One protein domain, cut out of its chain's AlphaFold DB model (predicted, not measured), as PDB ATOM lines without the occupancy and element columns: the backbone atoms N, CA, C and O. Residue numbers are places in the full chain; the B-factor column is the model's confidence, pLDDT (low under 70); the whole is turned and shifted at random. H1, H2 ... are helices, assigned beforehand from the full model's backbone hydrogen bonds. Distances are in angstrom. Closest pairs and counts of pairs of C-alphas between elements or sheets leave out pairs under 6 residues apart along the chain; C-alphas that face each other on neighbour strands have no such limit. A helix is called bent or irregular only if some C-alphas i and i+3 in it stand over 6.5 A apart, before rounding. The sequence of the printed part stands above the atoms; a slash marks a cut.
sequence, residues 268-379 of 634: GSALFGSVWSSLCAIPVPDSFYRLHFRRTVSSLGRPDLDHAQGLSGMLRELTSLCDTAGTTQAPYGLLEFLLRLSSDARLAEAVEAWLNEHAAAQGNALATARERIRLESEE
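AT A GLANCE: This is residues 268 to 379 of the 634 residues of an uncharacterized protein of Thiocapsa roseopersicina (UniProt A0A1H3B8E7). The longest helix, H7, crosses one side of H5, which sits in the middle of a bundle with H1, H2, H4 and H6; those four stand round much of H5. The short H3 packs on H2, and the long link of residues 320 to 331 joins H4 to H5. The printed part has 112 residues with seven named helices, in the order H1 to H7, and no named strand; its class is all helix. It is compact, with a radius of gyration of the C-alphas of 12.8 A, and rounded, spanning 34 by 33 by 30 A.

IN THESE COORDINATES: H7, residues 360 to 378, is 25.6 A long, from C-alpha 360 at (131.919, 167.130, 152.009) to C-alpha 378 at (134.852, 192.449, 149.383). It is irregular, with C-alphas 361 and 364 8.6 A apart, and has a kink of 40 degrees near residue 367. H5 is residues 332 to 341, 14.2 A long, and H6 residues 348 to 358, 15.2 A. H4 is residues 310 to 319, 14.4 A; H2, residues 286 to 300, 20.6 A; H1, residues 268 to 280, 17.4 A, beginning at C-alpha 268 at (115.612, 166.192, 145.994). H3, residues 303 to 307, is 8.4 A long and only just irregular: C-alphas 304 and 307 are 6.8 A apart.

HOW THE PARTS SIT: H5 is the hub, touching H2, H4, H6 and H7. H7 touches it with residues 365 to 373 alone, at a steep tilt of 57 degrees, the same way; the closest C-alphas are those of Glu 336 and Ala 369, 5.4 A. H5 and H6 form a helical hairpin at a shallow tilt of 24 degrees, with the C-alphas of Leu 338 and Val 351 closest at 6.3 A. H4 and H5 form another, at a steep tilt of 38 degrees, closest at Leu 318 and Leu 334, whose C-alphas are 5.0 A apart. H2 touches H5 at a steep tilt of 42 degrees, opposite ways, with the C-alphas of Thr 296 and Phe 337 closest at 5.7 A. H1 touches H6 at a shallow tilt of 19 degrees, opposite ways; the closest C-alphas are those of Ser 278 and Ala 350, 6.0 A. H2 touches H3 with residues 294 to 297 alone, closest at the C-alphas of Val 297 and Pro 303, 6.2 A. H1 and H7, for instance, are apart. In H1, H4, H5 and H6 every O i to N i+4 pair is within hydrogen-bond range; in H2 10 of 11 are, in H7 13 of 15, and in H3 0 of 1, with 1 of 2 O i to N i+3 pairs.

THE WHOLE: The farthest C-alphas are those of Gly 326 and Glu 379, 36.3 A apart. The printed part has no cut. The link H4 to H5 is long. The mean pLDDT of the printed part is 85.3; residues 268 to 269 and 322 to 328 are under 70.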
ATOM      1  N   GLY A 268     116.018 164.846 145.551       51.53
ATOM      2  CA  GLY A 268     115.612 166.192 145.994       51.53
ATOM      3  C   GLY A 268     114.831 166.201 147.317       51.53
ATOM      4  O   GLY A 268     115.000 167.097 148.138       51.53
ATOM      5  N   SER A 269     114.032 165.158 147.569       62.88
ATOM      6  CA  SER A 269     113.218 165.009 148.787       62.88
ATOM      7  C   SER A 269     114.057 164.804 150.052       62.88
ATOM      8  O   SER A 269     113.693 165.323 151.106       62.88
ATOM      9  N   ALA A 270     115.142 164.029 149.971       78.62
ATOM     10  CA  ALA A 270     115.980 163.726 151.130       78.62
ATOM     11  C   ALA A 270     116.803 164.952 151.539       78.62
ATOM     12  O   ALA A 270     116.793 165.331 152.708       78.62
ATOM     13  N   LEU A 271     117.434 165.617 150.562       84.69
ATOM     14  CA  LEU A 271     118.184 166.852 150.793       84.69
ATOM     15  C   LEU A 271     117.279 167.983 151.287       84.69
ATOM     16  O   LEU A 271     117.646 168.671 152.235       84.69
ATOM     17  N   PHE A 272     116.087 168.149 150.697       86.44
ATOM     18  CA  PHE A 272     115.089 169.100 151.193       86.44
ATOM     19  C   PHE A 272     114.697 168.800 152.642       86.44
ATOM     20  O   PHE A 272     114.740 169.691 153.485       86.44
ATOM     21  N   GLY A 273     114.332 167.549 152.941       81.25
ATOM     22  CA  GLY A 273     113.915 167.151 154.281       81.25
ATOM     23  C   GLY A 273     115.006 167.385 155.327       81.25
ATOM     24  O   GLY A 273     114.709 167.913 156.402       81.25
ATOM     25  N   SER A 274     116.262 167.054 155.009       90.81
ATOM     26  CA  SER A 274     117.379 167.243 155.938       90.81
ATOM     27  C   SER A 274     117.688 168.722 156.166       90.81
ATOM     28  O   SER A 274     117.775 169.149 157.315       90.81
ATOM     29  N   VAL A 275     117.769 169.538 155.107       92.69
ATOM     30  CA  VAL A 275     118.082 170.970 155.255       92.69
ATOM     31  C   VAL A 275     116.938 171.748 155.908       92.69
ATOM     32  O   VAL A 275     117.181 172.608 156.756       92.69
ATOM     33  N   TRP A 276     115.685 171.422 155.574       89.12
ATOM     34  CA  TRP A 276     114.510 172.010 156.214       89.12
ATOM     35  C   TRP A 276     114.517 171.733 157.713       89.12
ATOM     36  O   TRP A 276     114.362 172.667 158.492       89.12
ATOM     37  N   SER A 277     114.760 170.482 158.115       85.69
ATOM     38  CA  SER A 277     114.807 170.090 159.529       85.69
ATOM     39  C   SER A 277     115.898 170.838 160.304       85.69
ATOM     40  O   SER A 277     115.670 171.220 161.450       85.69
ATOM     41  N   SER A 278     117.050 171.104 159.678       91.06
ATOM     42  CA  SER A 278     118.135 171.878 160.296       91.06
ATOM     43  C   SER A 278     117.803 173.363 160.474       91.06
ATOM     44  O   SER A 278     118.249 173.974 161.443       91.06
ATOM     45  N   LEU A 279     117.044 173.962 159.551       91.62
ATOM     46  CA  LEU A 279     116.808 175.410 159.533       91.62
ATOM     47  C   LEU A 279     115.478 175.832 160.175       91.62
ATOM     48  O   LEU A 279     115.418 176.889 160.800       91.62
ATOM     49  N   CYS A 280     114.413 175.033 160.057       85.44
ATOM     50  CA  CYS A 280     113.067 175.431 160.492       85.44
ATOM     51  C   CYS A 280     112.924 175.557 162.018       85.44
ATOM     52  O   CYS A 280     112.053 176.282 162.496       85.44
ATOM     53  N   ALA A 281     113.797 174.897 162.784       82.31
ATOM     54  CA  ALA A 281     113.838 174.994 164.241       82.31
ATOM     55  C   ALA A 281     114.490 176.295 164.750       82.31
ATOM     56  O   ALA A 281     114.360 176.626 165.931       82.31
ATOM     57  N   ILE A 282     115.200 177.034 163.890       88.94
ATOM     58  CA  ILE A 282     115.948 178.228 164.286       88.94
ATOM     59  C   ILE A 282     115.055 179.458 164.056       88.94
ATOM     60  O   ILE A 282     114.645 179.706 162.920       88.94
ATOM     61  N   PRO A 283     114.738 180.252 165.102       85.12
ATOM     62  CA  PRO A 283     113.746 181.324 165.032       85.12
ATOM     63  C   PRO A 283     114.293 182.545 164.281       85.12
ATOM     64  O   PRO A 283     114.723 183.543 164.864       85.12
ATOM     65  N   VAL A 284     114.280 182.453 162.957       85.25
ATOM     66  CA  VAL A 284     114.727 183.483 162.022       85.25
ATOM     67  C   VAL A 284     113.566 183.785 161.070       85.25
ATOM     68  O   VAL A 284     112.964 182.856 160.538       85.25
ATOM     69  N   PRO A 285     113.202 185.063 160.862       78.56
ATOM     70  CA  PRO A 285     112.072 185.407 160.004       78.56
ATOM     71  C   PRO A 285     112.360 185.086 158.532       78.56
ATOM     72  O   PRO A 285     113.486 185.250 158.066       78.56
ATOM     73  N   ASP A 286     111.322 184.744 157.765       77.50
ATOM     74  CA  ASP A 286     111.433 184.435 156.329       77.50
ATOM     75  C   ASP A 286     112.119 185.537 155.512       77.50
ATOM     76  O   ASP A 286     112.873 185.243 154.586       77.50
ATOM     77  N   SER A 287     111.932 186.808 155.883       75.94
ATOM     78  CA  SER A 287     112.583 187.944 155.221       75.94
ATOM     79  C   SER A 287     114.112 187.875 155.269       75.94
ATOM     80  O   SER A 287     114.780 188.368 154.366       75.94
ATOM     81  N   PHE A 288     114.678 187.261 156.312       85.12
ATOM     82  CA  PHE A 288     116.119 187.056 156.424       85.12
ATOM     83  C   PHE A 288     116.607 186.016 155.409       85.12
ATOM     84  O   PHE A 288     117.549 186.270 154.661       85.12
ATOM     85  N   TYR A 289     115.929 184.867 155.324       89.25
ATOM     86  CA  TYR A 289     116.247 183.836 154.335       89.25
ATOM     87  C   TYR A 289     116.056 184.353 152.903       89.25
ATOM     88  O   TYR A 289     116.888 184.094 152.034       89.25
ATOM     89  N   ARG A 290     115.005 185.151 152.678       86.69
ATOM     90  CA  ARG A 290     114.667 185.742 151.379       86.69
ATOM     91  C   ARG A 290     115.800 186.585 150.805       86.69
ATOM     92  O   ARG A 290     116.118 186.435 149.627       86.69
ATOM     93  N   LEU A 291     116.451 187.397 151.642       88.31
ATOM     94  CA  LEU A 291     117.613 188.195 151.246       88.31
ATOM     95  C   LEU A 291     118.734 187.311 150.676       88.31
ATOM     96  O   LEU A 291     119.237 187.568 149.582       88.31
ATOM     97  N   HIS A 292     119.113 186.251 151.393       92.50
ATOM     98  CA  HIS A 292     120.180 185.346 150.957       92.50
ATOM     99  C   HIS A 292     119.785 184.538 149.717       92.50
ATOM    100  O   HIS A 292     120.605 184.369 148.816       92.50
ATOM    101  N   PHE A 293     118.528 184.101 149.633       93.06
ATOM    102  CA  PHE A 293     118.007 183.367 148.484       93.06
ATOM    103  C   PHE A 293     118.010 184.220 147.216       93.06
ATOM    104  O   PHE A 293     118.520 183.765 146.199       93.06
ATOM    105  N   ARG A 294     117.533 185.473 147.262       88.44
ATOM    106  CA  ARG A 294     117.559 186.379 146.099       88.44
ATOM    107  C   ARG A 294     118.965 186.593 145.561       88.44
ATOM    108  O   ARG A 294     119.169 186.616 144.349       88.44
ATOM    109  N   ARG A 295     119.948 186.709 146.455       89.75
ATOM    110  CA  ARG A 295     121.357 186.825 146.063       89.75
ATOM    111  C   ARG A 295     121.858 185.564 145.377       89.75
ATOM    112  O   ARG A 295     122.478 185.675 144.324       89.75
ATOM    113  N   THR A 296     121.541 184.390 145.920       92.94
ATOM    114  CA  THR A 296     121.815 183.112 145.250       92.94
ATOM    115  C   THR A 296     121.150 183.067 143.874       92.94
ATOM    116  O   THR A 296     121.815 182.807 142.882       92.94
ATOM    117  N   VAL A 297     119.866 183.407 143.771       88.44
ATOM    118  CA  VAL A 297     119.117 183.433 142.508       88.44
ATOM    119  C   VAL A 297     119.747 184.373 141.474       88.44
ATOM    120  O   VAL A 297     119.918 183.989 140.314       88.44
ATOM    121  N   SER A 298     120.147 185.581 141.884       84.38
ATOM    122  CA  SER A 298     120.850 186.523 141.009       84.38
ATOM    123  C   SER A 298     122.229 185.996 140.601       84.38
ATOM    124  O   SER A 298     122.599 186.117 139.437       84.38
ATOM    125  N   SER A 299     122.985 185.391 141.522       86.12
ATOM    126  CA  SER A 299     124.296 184.773 141.248       86.12
ATOM    127  C   SER A 299     124.200 183.613 140.249       86.12
ATOM    128  O   SER A 299     125.093 183.422 139.421       86.12
ATOM    129  N   LEU A 300     123.094 182.867 140.290       84.38
ATOM    130  CA  LEU A 300     122.785 181.794 139.348       84.38
ATOM    131  C   LEU A 300     122.255 182.307 137.999       84.38
ATOM    132  O   LEU A 300     122.161 181.522 137.057       84.38
ATOM    133  N   GLY A 301     121.865 183.582 137.895       78.62
ATOM    134  CA  GLY A 301     121.201 184.120 136.705       78.62
ATOM    135  C   GLY A 301     119.827 183.487 136.444       78.62
ATOM    136  O   GLY A 301     119.441 183.307 135.289       78.62
ATOM    137  N   ARG A 302     119.097 183.117 137.507       79.56
ATOM    138  CA  ARG A 302     117.827 182.367 137.441       79.56
ATOM    139  C   ARG A 302     116.635 183.146 138.017       79.56
ATOM    140  O   ARG A 302     116.005 182.675 138.962       79.56
ATOM    141  N   PRO A 303     116.295 184.338 137.480       76.19
ATOM    142  CA  PRO A 303     115.218 185.180 138.020       76.19
ATOM    143  C   PRO A 303     113.852 184.477 138.063       76.19
ATOM    144  O   PRO A 303     112.977 184.874 138.829       76.19
ATOM    145  N   ASP A 304     113.681 183.399 137.293       75.56
ATOM    146  CA  ASP A 304     112.517 182.521 137.345       75.56
ATOM    147  C   ASP A 304     112.280 181.918 138.734       75.56
ATOM    148  O   ASP A 304     111.128 181.724 139.096       75.56
ATOM    149  N   LEU A 305     113.315 181.707 139.553       79.31
ATOM    150  CA  LEU A 305     113.189 181.161 140.914       79.31
ATOM    151  C   LEU A 305     112.681 182.187 141.938       79.31
ATOM    152  O   LEU A 305     112.332 181.831 143.062       79.31
ATOM    153  N   ASP A 306     112.621 183.474 141.581       78.81
ATOM    154  CA  ASP A 306     112.301 184.547 142.529       78.81
ATOM    155  C   ASP A 306     110.831 184.551 142.993       78.81
ATOM    156  O   ASP A 306     110.445 185.327 143.863       78.81
ATOM    157  N   HIS A 307     109.996 183.671 142.437       75.75
ATOM    158  CA  HIS A 307     108.620 183.471 142.881       75.75
ATOM    159  C   HIS A 307     108.517 182.706 144.214       75.75
ATOM    160  O   HIS A 307     107.477 182.793 144.869       75.75
ATOM    161  N   ALA A 308     109.576 182.007 144.641       74.12
ATOM    162  CA  ALA A 308     109.579 181.206 145.861       74.12
ATOM    163  C   ALA A 308     109.242 182.038 147.111       74.12
ATOM    164  O   ALA A 308     109.867 183.068 147.379       74.12
ATOM    165  N   GLN A 309     108.274 181.561 147.897       75.19
ATOM    166  CA  GLN A 309     107.838 182.195 149.142       75.19
ATOM    167  C   GLN A 309     108.153 181.311 150.350       75.19
ATOM    168  O   GLN A 309     107.963 180.093 150.312       75.19
ATOM    169  N   GLY A 310     108.597 181.950 151.434       78.94
ATOM    170  CA  GLY A 310     108.959 181.289 152.688       78.94
ATOM    171  C   GLY A 310     110.173 180.362 152.579       78.94
ATOM    172  O   GLY A 310     110.616 179.993 151.488       78.94
ATOM    173  N   LEU A 311     110.744 179.979 153.725       83.44
ATOM    174  CA  LEU A 311     111.925 179.107 153.759       83.44
ATOM    175  C   LEU A 311     111.707 177.776 153.008       83.44
ATOM    176  O   LEU A 311     112.597 177.326 152.290       83.44
ATOM    177  N   SER A 312     110.516 177.176 153.115       80.12
ATOM    178  CA  SER A 312     110.201 175.889 152.473       80.12
ATOM    179  C   SER A 312     110.227 176.010 150.949       80.12
ATOM    180  O   SER A 312     110.919 175.238 150.287       80.12
ATOM    181  N   GLY A 313     109.548 177.018 150.388       75.31
ATOM    182  CA  GLY A 313     109.534 177.259 148.944       75.31
ATOM    183  C   GLY A 313     110.937 177.514 148.398       75.31
ATOM    184  O   GLY A 313     111.334 176.901 147.412       75.31
ATOM    185  N   MET A 314     111.728 178.338 149.093       87.81
ATOM    186  CA  MET A 314     113.112 178.635 148.705       87.81
ATOM    187  C   MET A 314     113.994 177.380 148.668       87.81
ATOM    188  O   MET A 314     114.722 177.158 147.701       87.81
ATOM    189  N   LEU A 315     113.915 176.531 149.695       89.31
ATOM    190  CA  LEU A 315     114.684 175.287 149.741       89.31
ATOM    191  C   LEU A 315     114.225 174.285 148.680       89.31
ATOM    192  O   LEU A 315     115.067 173.593 148.113       89.31
ATOM    193  N   ARG A 316     112.925 174.209 148.373       79.06
ATOM    194  CA  ARG A 316     112.403 173.344 147.300       79.06
ATOM    195  C   ARG A 316     112.935 173.753 145.936       79.06
ATOM    196  O   ARG A 316     113.467 172.899 145.233       79.06
ATOM    197  N   GLU A 317     112.875 175.040 145.604       83.44
ATOM    198  CA  GLU A 317     113.434 175.534 144.346       83.44
ATOM    199  C   GLU A 317     114.920 175.175 144.235       83.44
ATOM    200  O   GLU A 317     115.325 174.532 143.270       83.44
ATOM    201  N   LEU A 318     115.723 175.476 145.262       88.75
ATOM    202  CA  LEU A 318     117.169 175.217 145.225       88.75
ATOM    203  C   LEU A 318     117.537 173.729 145.224       88.75
ATOM    204  O   LEU A 318     118.489 173.347 144.551       88.75
ATOM    205  N   THR A 319     116.811 172.889 145.965       86.44
ATOM    206  CA  THR A 319     117.042 171.429 146.003       86.44
ATOM    207  C   THR A 319     116.590 170.729 144.723       86.44
ATOM    208  O   THR A 319     117.069 169.635 144.432       86.44
ATOM    209  N   SER A 320     115.698 171.353 143.948       79.50
ATOM    210  CA  SER A 320     115.237 170.842 142.654       79.50
ATOM    211  C   SER A 320     116.172 171.174 141.485       79.50
ATOM    212  O   SER A 320     116.003 170.630 140.392       79.50
ATOM    213  N   LEU A 321     117.162 172.051 141.693       78.38
ATOM    214  CA  LEU A 321     118.128 172.409 140.658       78.38
ATOM    215  C   LEU A 321     118.995 171.191 140.304       78.38
ATOM    216  O   LEU A 321     119.774 170.707 141.113       78.38
ATOM    217  N   CYS A 322     118.883 170.692 139.076       65.69
ATOM    218  CA  CYS A 322     119.728 169.604 138.588       65.69
ATOM    219  C   CYS A 322     120.962 170.173 137.874       65.69
ATOM    220  O   CYS A 322     120.902 170.435 136.675       65.69
ATOM    221  N   ASP A 323     122.089 170.323 138.576       61.97
ATOM    222  CA  ASP A 323     123.343 170.765 137.934       61.97
ATOM    223  C   ASP A 323     123.992 169.659 137.089       61.97
ATOM    224  O   ASP A 323     124.705 169.931 136.126       61.97
ATOM    225  N   THR A 324     123.728 168.392 137.426       52.16
ATOM    226  CA  THR A 324     124.135 167.213 136.650       52.16
ATOM    227  C   THR A 324     123.071 166.123 136.776       52.16
ATOM    228  O   THR A 324     122.629 165.795 137.875       52.16
ATOM    229  N   ALA A 325     122.621 165.559 135.654       42.72
ATOM    230  CA  ALA A 325     121.613 164.502 135.675       42.72
ATOM    231  C   ALA A 325     122.165 163.240 136.370       42.72
ATOM    232  O   ALA A 325     123.114 162.631 135.881       42.72
ATOM    233  N   GLY A 326     121.552 162.842 137.492       50.84
ATOM    234  CA  GLY A 326     121.774 161.536 138.128       50.84
ATOM    235  C   GLY A 326     122.779 161.477 139.286       50.84
ATOM    236  O   GLY A 326     123.194 160.375 139.638       50.84
ATOM    237  N   THR A 327     123.181 162.599 139.891       59.22
ATOM    238  CA  THR A 327     124.043 162.587 141.089       59.22
ATOM    239  C   THR A 327     123.227 162.773 142.375       59.22
ATOM    240  O   THR A 327     122.260 163.524 142.400       59.22
ATOM    241  N   THR A 328     123.622 162.105 143.467       67.44
ATOM    242  CA  THR A 328     123.074 162.309 144.830       67.44
ATOM    243  C   THR A 328     123.617 163.572 145.513       67.44
ATOM    244  O   THR A 328     123.489 163.742 146.723       67.44
ATOM    245  N   GLN A 329     124.286 164.433 144.749       83.75
ATOM    246  CA  GLN A 329     124.988 165.607 145.243       83.75
ATOM    247  C   GLN A 329     124.019 166.761 145.492       83.75
ATOM    248  O   GLN A 329     123.012 166.910 144.801       83.75
ATOM    249  N   ALA A 330     124.345 167.605 146.468       89.06
ATOM    250  CA  ALA A 330     123.596 168.822 146.715       89.06
ATOM    251  C   ALA A 330     123.774 169.799 145.539       89.06
ATOM    252  O   ALA A 330     124.917 170.041 145.128       89.06
ATOM    253  N   PRO A 331     122.689 170.396 145.014       89.38
ATOM    254  CA  PRO A 331     122.800 171.394 143.960       89.38
ATOM    255  C   PRO A 331     123.652 172.588 144.395       89.38
ATOM    256  O   PRO A 331     123.551 173.065 145.525       89.38
ATOM    257  N   TYR A 332     124.461 173.119 143.489       88.31
ATOM    258  CA  TYR A 332     125.317 174.283 143.674       88.31
ATOM    259  C   TYR A 332     124.531 175.491 144.193       88.31
ATOM    260  O   TYR A 332     124.991 176.169 145.108       88.31
ATOM    261  N   GLY A 333     123.313 175.720 143.687       89.81
ATOM    262  CA  GLY A 333     122.436 176.774 144.202       89.81
ATOM    263  C   GLY A 333     122.097 176.601 145.686       89.81
ATOM    264  O   GLY A 333     122.150 177.566 146.450       89.81
ATOM    265  N   LEU A 334     121.820 175.370 146.126       94.25
ATOM    266  CA  LEU A 334     121.603 175.060 147.540       94.25
ATOM    267  C   LEU A 334     122.881 175.273 148.360       94.25
ATOM    268  O   LEU A 334     122.822 175.894 149.419       94.25
ATOM    269  N   LEU A 335     124.033 174.811 147.863       94.56
ATOM    270  CA  LEU A 335     125.323 174.997 148.533       94.56
ATOM    271  C   LEU A 335     125.651 176.475 148.738       94.56
ATOM    272  O   LEU A 335     126.020 176.879 149.837       94.56
ATOM    273  N   GLU A 336     125.496 177.287 147.694       94.44
ATOM    274  CA  GLU A 336     125.762 178.719 147.757       94.44
ATOM    275  C   GLU A 336     124.810 179.416 148.737       94.44
ATOM    276  O   GLU A 336     125.252 180.219 149.557       94.44
ATOM    277  N   PHE A 337     123.516 179.077 148.714       96.38
ATOM    278  CA  PHE A 337     122.547 179.600 149.679       96.38
ATOM    279  C   PHE A 337     122.923 179.259 151.123       96.38
ATOM    280  O   PHE A 337     122.973 180.152 151.968       96.38
ATOM    281  N   LEU A 338     123.256 178.000 151.400       97.19
ATOM    282  CA  LEU A 338     123.672 177.564 152.729       97.19
ATOM    283  C   LEU A 338     124.957 178.260 153.180       97.19
ATOM    284  O   LEU A 338     124.993 178.830 154.265       97.19
ATOM    285  N   LEU A 339     125.978 178.337 152.330       96.25
ATOM    286  CA  LEU A 339     127.213 179.059 152.647       96.25
ATOM    287  C   LEU A 339     126.982 180.550 152.943       96.25
ATOM    288  O   LEU A 339     127.703 181.139 153.745       96.25
ATOM    289  N   ARG A 340     125.969 181.183 152.338       94.75
ATOM    290  CA  ARG A 340     125.569 182.550 152.711       94.75
ATOM    291  C   ARG A 340     124.950 182.583 154.107       94.75
ATOM    292  O   ARG A 340     125.300 183.464 154.897       94.75
ATOM    293  N   LEU A 341     124.071 181.630 154.423       94.88
ATOM    294  CA  LEU A 341     123.454 181.510 155.747       94.88
ATOM    295  C   LEU A 341     124.478 181.221 156.851       94.88
ATOM    296  O   LEU A 341     124.301 181.718 157.960       94.88
ATOM    297  N   SER A 342     125.569 180.500 156.563       95.31
ATOM    298  CA  SER A 342     126.593 180.196 157.575       95.31
ATOM    299  C   SER A 342     127.380 181.419 158.059       95.31
ATOM    300  O   SER A 342     128.083 181.338 159.065       95.31
ATOM    301  N   SER A 343     127.220 182.579 157.408       89.75
ATOM    302  CA  SER A 343     127.757 183.851 157.907       89.75
ATOM    303  C   SER A 343     127.020 184.393 159.141       89.75
ATOM    304  O   SER A 343     127.566 185.240 159.853       89.75
ATOM    305  N   ASP A 344     125.804 183.914 159.424       89.88
ATOM    306  CA  ASP A 344     125.060 184.268 160.630       89.88
ATOM    307  C   ASP A 344     125.364 183.283 161.758       89.88
ATOM    308  O   ASP A 344     125.141 182.080 161.630       89.88
ATOM    309  N   ALA A 345     125.819 183.803 162.899       91.88
ATOM    310  CA  ALA A 345     126.204 182.987 164.048       91.88
ATOM    311  C   ALA A 345     125.080 182.069 164.567       91.88
ATOM    312  O   ALA A 345     125.376 181.032 165.151       91.88
ATOM    313  N   ARG A 346     123.801 182.418 164.353       93.38
ATOM    314  CA  ARG A 346     122.651 181.593 164.765       93.38
ATOM    315  C   ARG A 346     122.465 180.363 163.879       93.38
ATOM    316  O   ARG A 346     121.904 179.379 164.345       93.38
ATOM    317  N   LEU A 347     122.880 180.443 162.613       94.69
ATOM    318  CA  LEU A 347     122.699 179.394 161.603       94.69
ATOM    319  C   LEU A 347     123.996 178.622 161.323       94.69
ATOM    320  O   LEU A 347     123.930 177.484 160.867       94.69
ATOM    321  N   ALA A 348     125.157 179.224 161.601       95.81
ATOM    322  CA  ALA A 348     126.476 178.713 161.237       95.81
ATOM    323  C   ALA A 348     126.703 177.251 161.637       95.81
ATOM    324  O   ALA A 348     127.091 176.450 160.794       95.81
ATOM    325  N   GLU A 349     126.426 176.887 162.891       96.94
ATOM    326  CA  GLU A 349     126.647 175.525 163.386       96.94
ATOM    327  C   GLU A 349     125.785 174.494 162.644       96.94
ATOM    328  O   GLU A 349     126.313 173.519 162.111       96.94
ATOM    329  N   ALA A 350     124.473 174.738 162.545       96.31
ATOM    330  CA  ALA A 350     123.538 173.832 161.878       96.31
ATOM    331  C   ALA A 350     123.842 173.690 160.378       96.31
ATOM    332  O   ALA A 350     123.776 172.593 159.823       96.31
ATOM    333  N   VAL A 351     124.205 174.797 159.727       97.44
ATOM    334  CA  VAL A 351     124.547 174.811 158.306       97.44
ATOM    335  C   VAL A 351     125.869 174.095 158.039       97.44
ATOM    336  O   VAL A 351     125.930 173.267 157.135       97.44
ATOM    337  N   GLU A 352     126.928 174.384 158.796       97.31
ATOM    338  CA  GLU A 352     128.231 173.736 158.595       97.31
ATOM    339  C   GLU A 352     128.161 172.238 158.931       97.31
ATOM    340  O   GLU A 352     128.757 171.427 158.222       97.31
ATOM    341  N   ALA A 353     127.377 171.837 159.940       96.81
ATOM    342  CA  ALA A 353     127.090 170.427 160.204       96.81
ATOM    343  C   ALA A 353     126.433 169.750 158.988       96.81
ATOM    344  O   ALA A 353     126.922 168.719 158.522       96.81
ATOM    345  N   TRP A 354     125.398 170.375 158.415       96.62
ATOM    346  CA  TRP A 354     124.714 169.858 157.228       96.62
ATOM    347  C   TRP A 354     125.645 169.775 156.009       96.62
ATOM    348  O   TRP A 354     125.665 168.764 155.308       96.62
ATOM    349  N   LEU A 355     126.457 170.810 155.758       96.62
ATOM    350  CA  LEU A 355     127.410 170.836 154.641       96.62
ATOM    351  C   LEU A 355     128.478 169.741 154.778       96.62
ATOM    352  O   LEU A 355     128.839 169.113 153.783       96.62
ATOM    353  N   ASN A 356     128.960 169.477 155.994       95.88
ATOM    354  CA  ASN A 356     129.916 168.400 156.246       95.88
ATOM    355  C   ASN A 356     129.299 167.013 156.030       95.88
ATOM    356  O   ASN A 356     129.960 166.128 155.491       95.88
ATOM    357  N   GLU A 357     128.038 166.820 156.415       95.12
ATOM    358  CA  GLU A 357     127.341 165.547 156.234       95.12
ATOM    359  C   GLU A 357     126.994 165.279 154.762       95.12
ATOM    360  O   GLU A 357     127.252 164.191 154.245       95.12
ATOM    361  N   HIS A 358     126.441 166.275 154.066       93.06
ATOM    362  CA  HIS A 358     125.817 166.074 152.757       93.06
ATOM    363  C   HIS A 358     126.651 166.561 151.567       93.06
ATOM    364  O   HIS A 358     126.402 166.135 150.440       93.06
ATOM    365  N   ALA A 359     127.644 167.430 151.782       92.62
ATOM    366  CA  ALA A 359     128.391 168.085 150.706       92.62
ATOM    367  C   ALA A 359     129.922 167.978 150.834       92.62
ATOM    368  O   ALA A 359     130.635 168.523 149.989       92.62
ATOM    369  N   ALA A 360     130.465 167.248 151.818       92.12
ATOM    370  CA  ALA A 360     131.919 167.130 152.009       92.12
ATOM    371  C   ALA A 360     132.661 166.588 150.771       92.12
ATOM    372  O   ALA A 360     133.766 167.030 150.459       92.12
ATOM    373  N   ALA A 361     132.038 165.679 150.014       90.94
ATOM    374  CA  ALA A 361     132.603 165.150 148.770       90.94
ATOM    375  C   ALA A 361     132.629 166.179 147.616       90.94
ATOM    376  O   ALA A 361     133.319 165.970 146.619       90.94
ATOM    377  N   GLN A 362     131.914 167.303 147.740       89.69
ATOM    378  CA  GLN A 362     131.804 168.366 146.734       89.69
ATOM    379  C   GLN A 362     132.794 169.519 146.981       89.69
ATOM    380  O   GLN A 362     132.497 170.678 146.686       89.69
ATOM    381  N   GLY A 363     133.992 169.218 147.496       88.69
ATOM    382  CA  GLY A 363     134.983 170.216 147.924       88.69
ATOM    383  C   GLY A 363     135.274 171.326 146.902       88.69
ATOM    384  O   GLY A 363     135.335 172.493 147.276       88.69
ATOM    385  N   ASN A 364     135.362 171.004 145.605       83.31
ATOM    386  CA  ASN A 364     135.582 172.009 144.553       83.31
ATOM    387  C   ASN A 364     134.396 172.977 144.389       83.31
ATOM    388  O   ASN A 364     134.602 174.179 144.211       83.31
ATOM    389  N   ALA A 365     133.159 172.475 144.460       84.88
ATOM    390  CA  ALA A 365     131.955 173.298 144.357       84.88
ATOM    391  C   ALA A 365     131.819 174.217 145.580       84.88
ATOM    392  O   ALA A 365     131.587 175.414 145.423       84.88
ATOM    393  N   LEU A 366     132.067 173.684 146.781       91.81
ATOM    394  CA  LEU A 366     132.108 174.467 148.017       91.81
ATOM    395  C   LEU A 366     133.197 175.544 147.977       91.81
ATOM    396  O   LEU A 366     132.929 176.686 148.336       91.81
ATOM    397  N   ALA A 367     134.407 175.213 147.516       89.38
ATOM    398  CA  ALA A 367     135.496 176.179 147.375       89.38
ATOM    399  C   ALA A 367     135.137 177.295 146.384       89.38
ATOM    400  O   ALA A 367     135.360 178.467 146.673       89.38
ATOM    401  N   THR A 368     134.515 176.941 145.256       85.44
ATOM    402  CA  THR A 368     134.050 177.908 144.250       85.44
ATOM    403  C   THR A 368     132.979 178.840 144.818       85.44
ATOM    404  O   THR A 368     133.079 180.056 144.662       85.44
ATOM    405  N   ALA A 369     131.982 178.293 145.519       89.38
ATOM    406  CA  ALA A 369     130.926 179.083 146.145       89.38
ATOM    407  C   ALA A 369     131.475 179.983 147.263       89.38
ATOM    408  O   ALA A 369     131.127 181.162 147.322       89.38
ATOM    409  N   ARG A 370     132.385 179.474 148.107       94.50
ATOM    410  CA  ARG A 370     133.066 180.273 149.140       94.50
ATOM    411  C   ARG A 370     133.875 181.409 148.525       94.50
ATOM    412  O   ARG A 370     133.759 182.530 149.004       94.50
ATOM    413  N   GLU A 371     134.645 181.149 147.471       90.25
ATOM    414  CA  GLU A 371     135.430 182.186 146.794       90.25
ATOM    415  C   GLU A 371     134.532 183.250 146.163       90.25
ATOM    416  O   GLU A 371     134.777 184.441 146.327       90.25
ATOM    417  N   ARG A 372     133.433 182.844 145.521       87.94
ATOM    418  CA  ARG A 372     132.445 183.784 144.982       87.94
ATOM    419  C   ARG A 372     131.830 184.651 146.081       87.94
ATOM    420  O   ARG A 372     131.828 185.871 145.961       87.94
ATOM    421  N   ILE A 373     131.351 184.038 147.165       91.06
ATOM    422  CA  ILE A 373     130.785 184.756 148.315       91.06
ATOM    423  C   ILE A 373     131.838 185.682 148.944       91.06
ATOM    424  O   ILE A 373     131.502 186.793 149.353       91.06
ATOM    425  N   ARG A 374     133.108 185.261 148.990       91.06
ATOM    426  CA  ARG A 374     134.233 186.067 149.474       91.06
ATOM    427  C   ARG A 374     134.433 187.303 148.599       91.06
ATOM    428  O   ARG A 374     134.410 188.399 149.146       91.06
ATOM    429  N   LEU A 375     134.548 187.143 147.280       85.62
ATOM    430  CA  LEU A 375     134.678 188.250 146.323       85.62
ATOM    431  C   LEU A 375     133.487 189.215 146.410       85.62
ATOM    432  O   LEU A 375     133.667 190.426 146.468       85.62
ATOM    433  N   GLU A 376     132.263 188.700 146.522       85.12
ATOM    434  CA  GLU A 376     131.092 189.549 146.763       85.12
ATOM    435  C   GLU A 376     131.179 190.292 148.102       85.12
ATOM    436  O   GLU A 376     130.755 191.437 148.209       85.12
ATOM    437  N   SER A 377     131.702 189.658 149.152       83.88
ATOM    438  CA  SER A 377     131.842 190.293 150.465       83.88
ATOM    439  C   SER A 377     132.918 191.382 150.502       83.88
ATOM    440  O   SER A 377     132.902 192.211 151.421       83.88
ATOM    441  N   GLU A 378     133.843 191.398 149.536       87.50
ATOM    442  CA  GLU A 378     134.852 192.449 149.383       87.50
ATOM    443  C   GLU A 378     134.213 193.769 148.967       87.50
ATOM    444  O   GLU A 378     134.589 194.802 149.529       87.50
ATOM    445  N   GLU A 379     133.181 193.732 148.122       89.00
ATOM    446  CA  GLU A 379     132.396 194.915 147.784       89.00
ATOM    447  C   GLU A 379     131.735 195.505 149.037       89.00
ATOM    448  O   GLU A 379     131.107 194.818 149.856       89.00
TER     449      GLU A 379